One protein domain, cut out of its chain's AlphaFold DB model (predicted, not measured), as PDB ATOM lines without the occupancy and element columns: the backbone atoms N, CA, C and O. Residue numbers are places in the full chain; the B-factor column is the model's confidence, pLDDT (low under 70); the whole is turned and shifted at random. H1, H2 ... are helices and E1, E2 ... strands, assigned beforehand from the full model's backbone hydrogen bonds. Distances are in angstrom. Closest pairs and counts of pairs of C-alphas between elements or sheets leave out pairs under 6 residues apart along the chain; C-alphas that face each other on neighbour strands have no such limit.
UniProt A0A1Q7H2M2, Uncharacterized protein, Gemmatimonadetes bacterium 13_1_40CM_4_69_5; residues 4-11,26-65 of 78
ATOM      1  N   GLU A   4     263.279 243.249 169.845       89.06
ATOM      2  CA  GLU A   4     263.164 244.612 169.288       89.06
ATOM      3  C   GLU A   4     264.533 245.283 169.101       89.06
ATOM      4  O   GLU A   4     264.716 246.054 168.168       89.06
ATOM      5  N   ALA A   5     265.512 244.962 169.952       89.50
ATOM      6  CA  ALA A   5     266.894 245.421 169.830       89.50
ATOM      7  C   ALA A   5     267.747 244.555 168.875       89.50
ATOM      8  O   ALA A   5     268.970 244.695 168.846       89.50
ATOM      9  N   GLY A   6     267.131 243.639 168.118       92.06
ATOM     10  CA  GLY A   6     267.820 242.754 167.176       92.06
ATOM     11  C   GLY A   6     268.603 241.612 167.831       92.06
ATOM     12  O   GLY A   6     269.467 241.021 167.187       92.06
ATOM     13  N   VAL A   7     268.339 241.304 169.106       93.00
ATOM     14  CA  VAL A   7     268.910 240.135 169.790       93.00
ATOM     15  C   VAL A   7     267.974 238.947 169.601       93.00
ATOM     16  O   VAL A   7     266.834 238.971 170.072       93.00
ATOM     17  N   ASP A   8     268.461 237.894 168.944       94.56
ATOM     18  CA  ASP A   8     267.707 236.650 168.825       94.56
ATOM     19  C   ASP A   8     267.617 235.936 170.182       94.56
ATOM     20  O   ASP A   8     268.612 235.741 170.885       94.56
ATOM     21  N   VAL A   9     266.395 235.562 170.564       94.38
ATOM     22  CA  VAL A   9     266.108 234.892 171.836       94.38
ATOM     23  C   VAL A   9     265.665 233.475 171.521       94.38
ATOM     24  O   VAL A   9     264.506 233.247 171.164       94.38
ATOM     25  N   VAL A  10     266.606 232.546 171.688       94.06
ATOM     26  CA  VAL A  10     266.435 231.114 171.395       94.06
ATOM     27  C   VAL A  10     265.713 230.347 172.506       94.06
ATOM     28  O   VAL A  10     265.134 229.297 172.252       94.06
ATOM     29  N   PHE A  11     265.739 230.852 173.743       93.19
ATOM     30  CA  PHE A  11     265.075 230.238 174.892       93.19
ATOM     31  C   PHE A  11     264.717 231.288 175.951       93.19
ATOM     32  O   PHE A  11     265.530 232.161 176.259       93.19
ATOM     33  N   ARG A  26     272.322 239.169 185.806       97.38
ATOM     34  CA  ARG A  26     273.621 238.659 185.349       97.38
ATOM     35  C   ARG A  26     273.551 238.294 183.878       97.38
ATOM     36  O   ARG A  26     272.705 237.502 183.469       97.38
ATOM     37  N   ILE A  27     274.479 238.832 183.095       97.69
ATOM     38  CA  ILE A  27     274.637 238.537 181.670       97.69
ATOM     39  C   ILE A  27     275.914 237.719 181.515       97.69
ATOM     40  O   ILE A  27     277.020 238.249 181.594       97.69
ATOM     41  N   LEU A  28     275.767 236.414 181.315       97.19
ATOM     42  CA  LEU A  28     276.887 235.496 181.146       97.19
ATOM     43  C   LEU A  28     277.215 235.346 179.664       97.19
ATOM     44  O   LEU A  28     276.479 234.678 178.939       97.19
ATOM     45  N   VAL A  29     278.332 235.912 179.216       97.38
ATOM     46  CA  VAL A  29     278.846 235.698 177.857       97.38
ATOM     47  C   VAL A  29     279.488 234.314 177.796       97.38
ATOM     48  O   VAL A  29     280.488 234.050 178.469       97.38
ATOM     49  N   ARG A  30     278.889 233.416 177.011       96.75
ATOM     50  CA  ARG A  30     279.319 232.023 176.822       96.75
ATOM     51  C   ARG A  30     280.290 231.871 175.661       96.75
ATOM     52  O   ARG A  30     281.213 231.061 175.744       96.75
ATOM     53  N   ARG A  31     280.093 232.646 174.594       94.25
ATOM     54  CA  ARG A  31     280.922 232.637 173.384       94.25
ATOM     55  C   ARG A  31     281.132 234.058 172.878       94.25
ATOM     56  O   ARG A  31     280.334 234.944 173.155       94.25
ATOM     57  N   GLY A  32     282.223 234.256 172.141       91.12
ATOM     58  CA  GLY A  32     282.539 235.535 171.512       91.12
ATOM     59  C   GLY A  32     283.059 236.625 172.469       91.12
ATOM     60  O   GLY A  32     283.461 236.335 173.603       91.12
ATOM     61  N   PRO A  33     283.146 237.871 171.972       92.50
ATOM     62  CA  PRO A  33     283.673 239.017 172.710       92.50
ATOM     63  C   PRO A  33     282.685 239.587 173.740       92.50
ATOM     64  O   PRO A  33     281.475 239.388 173.661       92.50
ATOM     65  N   ALA A  34     283.207 240.385 174.678       92.38
ATOM     66  CA  ALA A  34     282.415 241.062 175.711       92.38
ATOM     67  C   ALA A  34     281.327 242.003 175.152       92.38
ATOM     68  O   ALA A  34     280.303 242.209 175.803       92.38
ATOM     69  N   THR A  35     281.506 242.506 173.926       95.44
ATOM     70  CA  THR A  35     280.554 243.387 173.226       95.44
ATOM     71  C   THR A  35     279.177 242.748 173.021       95.44
ATOM     72  O   THR A  35     278.169 243.448 172.929       95.44
ATOM     73  N   ILE A  36     279.098 241.413 173.018       95.00
ATOM     74  CA  ILE A  36     277.828 240.677 173.018       95.00
ATOM     75  C   ILE A  36     277.047 240.977 174.302       95.00
ATOM     76  O   ILE A  36     275.866 241.320 174.253       95.00
ATOM     77  N   GLY A  37     277.718 240.898 175.454       96.56
ATOM     78  CA  GLY A  37     277.124 241.234 176.745       96.56
ATOM     79  C   GLY A  37     276.713 242.703 176.826       96.56
ATOM     80  O   GLY A  37     275.665 243.017 177.385       96.56
ATOM     81  N   GLU A  38     277.487 243.601 176.214       96.69
ATOM     82  CA  GLU A  38     277.163 245.031 176.150       96.69
ATOM     83  C   GLU A  38     275.885 245.299 175.357       96.69
ATOM     84  O   GLU A  38     275.037 246.057 175.829       96.69
ATOM     85  N   ARG A  39     275.698 244.634 174.210       95.50
ATOM     86  CA  ARG A  39     274.471 244.744 173.408       95.50
ATOM     87  C   ARG A  39     273.242 244.282 174.192       95.50
ATOM     88  O   ARG A  39     272.216 244.959 174.190       95.50
ATOM     89  N   VAL A  40     273.358 243.162 174.907       96.25
ATOM     90  CA  VAL A  40     272.289 242.657 175.781       96.25
ATOM     91  C   VAL A  40     271.998 243.646 176.911       96.25
ATOM     92  O   VAL A  40     270.842 243.997 177.135       96.25
ATOM     93  N   ARG A  41     273.034 244.158 177.584       96.31
ATOM     94  CA  ARG A  41     272.888 245.152 178.656       96.31
ATOM     95  C   ARG A  41     272.221 246.430 178.158       96.31
ATOM     96  O   ARG A  41     271.370 246.973 178.850       96.31
ATOM     97  N   GLN A  42     272.567 246.907 176.965       94.75
ATOM     98  CA  GLN A  42     271.951 248.095 176.373       94.75
ATOM     99  C   GLN A  42     270.446 247.897 176.141       94.75
ATOM    100  O   GLN A  42     269.660 248.803 176.412       94.75
ATOM    101  N   ALA A  43     270.040 246.707 175.696       93.56
ATOM    102  CA  ALA A  43     268.635 246.372 175.497       93.56
ATOM    103  C   ALA A  43     267.862 246.221 176.822       93.56
ATOM    104  O   ALA A  43     266.714 246.651 176.910       93.56
ATOM    105  N   LEU A  44     268.487 245.636 177.852       93.31
ATOM    106  CA  LEU A  44     267.872 245.428 179.173       93.31
ATOM    107  C   LEU A  44     267.956 246.651 180.095       93.31
ATOM    108  O   LEU A  44     267.241 246.711 181.088       93.31
ATOM    109  N   ARG A  45     268.848 247.604 179.798       94.06
ATOM    110  CA  ARG A  45     269.213 248.771 180.626       94.06
ATOM    111  C   ARG A  45     269.808 248.447 182.004       94.06
ATOM    112  O   ARG A  45     270.192 249.366 182.718       94.06
ATOM    113  N   THR A  46     269.937 247.171 182.356       94.94
ATOM    114  CA  THR A  46     270.602 246.685 183.569       94.94
ATOM    115  C   THR A  46     271.415 245.421 183.271       94.94
ATOM    116  O   THR A  46     271.325 244.840 182.185       94.94
ATOM    117  N   GLY A  47     272.211 244.998 184.248       95.81
ATOM    118  CA  GLY A  47     272.887 243.712 184.275       95.81
ATOM    119  C   GLY A  47     274.408 243.807 184.344       95.81
ATOM    120  O   GLY A  47     275.051 244.564 183.610       95.81
ATOM    121  N   THR A  48     274.997 242.982 185.208       96.94
ATOM    122  CA  THR A  48     276.445 242.777 185.290       96.94
ATOM    123  C   THR A  48     276.884 241.776 184.227       96.94
ATOM    124  O   THR A  48     276.393 240.646 184.181       96.94
ATOM    125  N   ILE A  49     277.826 242.183 183.374       97.50
ATOM    126  CA  ILE A  49     278.396 241.323 182.335       97.50
ATOM    127  C   ILE A  49     279.508 240.475 182.952       97.50
ATOM    128  O   ILE A  49     280.447 241.005 183.539       97.50
ATOM    129  N   LEU A  50     279.408 239.159 182.789       96.94
ATOM    130  CA  LEU A  50     280.387 238.183 183.251       96.94
ATOM    131  C   LEU A  50     280.835 237.326 182.067       96.94
ATOM    132  O   LEU A  50     280.015 236.755 181.346       96.94
ATOM    133  N   LEU A  51     282.146 237.209 181.867       96.12
ATOM    134  CA  LEU A  51     282.710 236.324 180.850       96.12
ATOM    135  C   LEU A  51     282.823 234.911 181.427       96.12
ATOM    136  O   LEU A  51     283.785 234.590 182.118       96.12
ATOM    137  N   GLN A  52     281.837 234.064 181.137       95.12
ATOM    138  CA  GLN A  52     281.806 232.676 181.593       95.12
ATOM    139  C   GLN A  52     281.675 231.744 180.393       95.12
ATOM    140  O   GLN A  52     280.584 231.259 180.067       95.12
ATOM    141  N   ARG A  53     282.820 231.514 179.744       93.88
ATOM    142  CA  ARG A  53     282.907 230.720 178.522       93.88
ATOM    143  C   ARG A  53     282.398 229.303 178.752       93.88
ATOM    144  O   ARG A  53     282.786 228.650 179.715       93.88
ATOM    145  N   ASP A  54     281.541 228.852 177.849       92.94
ATOM    146  CA  ASP A  54     280.970 227.510 177.871       92.94
ATOM    147  C   ASP A  54     280.805 227.035 176.426       92.94
ATOM    148  O   ASP A  54     279.871 227.420 175.717       92.94
ATOM    149  N   SER A  55     281.755 226.221 175.967       87.62
ATOM    150  CA  SER A  55     281.753 225.692 174.604       87.62
ATOM    151  C   SER A  55     280.661 224.647 174.377       87.62
ATOM    152  O   SER A  55     280.354 224.364 173.222       87.62
ATOM    153  N   THR A  56     280.018 224.122 175.424       93.44
ATOM    154  CA  THR A  56     278.924 223.146 175.288       93.44
ATOM    155  C   THR A  56     277.591 223.799 174.915       93.44
ATOM    156  O   THR A  56     276.677 223.130 174.437       93.44
ATOM    157  N   ARG A  57     277.473 225.121 175.081       90.31
ATOM    158  CA  ARG A  57     276.258 225.883 174.771       90.31
ATOM    159  C   ARG A  57     276.325 226.507 173.389       90.31
ATOM    160  O   ARG A  57     277.296 227.175 173.069       90.31
ATOM    161  N   LEU A  58     275.261 226.368 172.603       93.00
ATOM    162  CA  LEU A  58     275.147 226.921 171.243       93.00
ATOM    163  C   LEU A  58     274.633 228.370 171.197       93.00
ATOM    164  O   LEU A  58     274.126 228.814 170.176       93.00
ATOM    165  N   LEU A  59     274.743 229.096 172.305       94.50
ATOM    166  CA  LEU A  59     274.302 230.482 172.437       94.50
ATOM    167  C   LEU A  59     275.477 231.361 172.840       94.50
ATOM    168  O   LEU A  59     276.419 230.898 173.486       94.50
ATOM    169  N   ASP A  60     275.375 232.639 172.510       95.75
ATOM    170  CA  ASP A  60     276.427 233.602 172.803       95.75
ATOM    171  C   ASP A  60     276.362 234.133 174.237       95.75
ATOM    172  O   ASP A  60     277.398 234.297 174.882       95.75
ATOM    173  N   ALA A  61     275.157 234.355 174.773       97.00
ATOM    174  CA  ALA A  61     274.964 234.864 176.127       97.00
ATOM    175  C   ALA A  61     273.726 234.279 176.821       97.00
ATOM    176  O   ALA A  61     272.674 234.101 176.212       97.00
ATOM    177  N   SER A  62     273.846 233.993 178.118       96.75
ATOM    178  CA  SER A  62     272.725 233.645 179.003       96.75
ATOM    179  C   SER A  62     272.404 234.829 179.907       96.75
ATOM    180  O   SER A  62     273.319 235.413 180.482       96.75
ATOM    181  N   VAL A  63     271.125 235.151 180.083       96.75
ATOM    182  CA  VAL A  63     270.685 236.227 180.982       96.75
ATOM    183  C   VAL A  63     269.893 235.628 182.131       96.75
ATOM    184  O   VAL A  63     268.941 234.885 181.904       96.75
ATOM    185  N   PHE A  64     270.273 235.978 183.355       96.62
ATOM    186  CA  PHE A  64     269.515 235.677 184.563       96.62
ATOM    187  C   PHE A  64     269.020 236.984 185.160       96.62
ATOM    188  O   PHE A  64     269.831 237.829 185.539       96.62
ATOM    189  N   LEU A  65     267.702 237.158 185.197       95.38
ATOM    190  CA  LEU A  65     267.066 238.367 185.713       95.38
ATOM    191  C   LEU A  65     267.106 238.358 187.243       95.38
ATOM    192  O   LEU A  65     266.762 237.351 187.862       95.38
TER     193      LEU A  65
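AT A GLANCE: This is residues 4 to 11 and 26 to 65 of the 78 residues of an uncharacterized protein of Gemmatimonadetes bacterium 13_1_40CM_4_69_5 (UniProt A0A1Q7H2M2). A small three-stranded sheet has one helix, H1, packed over one face, and the link of residues 52 to 60 makes one end of the longest axis. Residues 4 to 11 are a separate piece on the E3 side of the sheet. The printed part has 48 residues, with strand E1, helix H1 and strands E2 and E3 in that order along the chain; under half of the residues are in these named elements. The mixed sheet runs E2, E1, E3, and the class is mixed, helices and strands. The whole is compact, with a radius of gyration of the C-alphas of 9.8 A and spans of 27 by 20 by 19 A.

HOW THE PARTS SIT: E1, residues 26 to 29, is the inner strand. E3, residues 61 to 64, is its antiparallel neighbour at 166 degrees, with N 28 and O 62 2.8 A apart, within hydrogen-bond range. E2, residues 48 to 51, is its parallel neighbour at 27 degrees, with N 50 and O 27 2.8 A apart, also within range. The edge strands E2 and E3 are apart. H1, residues 35 to 44, is on the sheet, in two layers, a helix on one face of a sheet, at a height over the sheet of 8.9 A. It lies over E1, along the strands, at 25 degrees to E1 on the local plane; it only just misses lying over E2, on which 2 of its C-alphas fall. Its closest C-alphas to E2 are those of Gly 37 and Ile 49, 5.7 A apart. E1, H1 and E2 form a strand-helix-strand unit, two parallel neighbour strands with a helix between, whose crossover is right-handed. In H1 every O i to N i+4 pair is within hydrogen-bond range.

IN THESE COORDINATES: E1 begins at C-alpha 26 (273.621, 238.659, 185.349) and is 9.6 A long. H1 is 14.2 A long and ends at C-alpha 44 (267.872, 245.428, 179.173). E2 is 10.0 A long; E3, 10.1 A, ends at C-alpha 64 (269.515, 235.677, 184.563).

THE WHOLE: The C-alphas of Arg 45 and Thr 56 are the two farthest apart, 27.9 A. Residues 12 to 25 are not printed, and C-alphas 11 and 26 are 15.9 A apart across the cut. The links E1 to H1 and H1 to E2 are tight, and E2 to E3 is short. Mean pLDDT of the printed part is 94.6, and no printed residue is under 70.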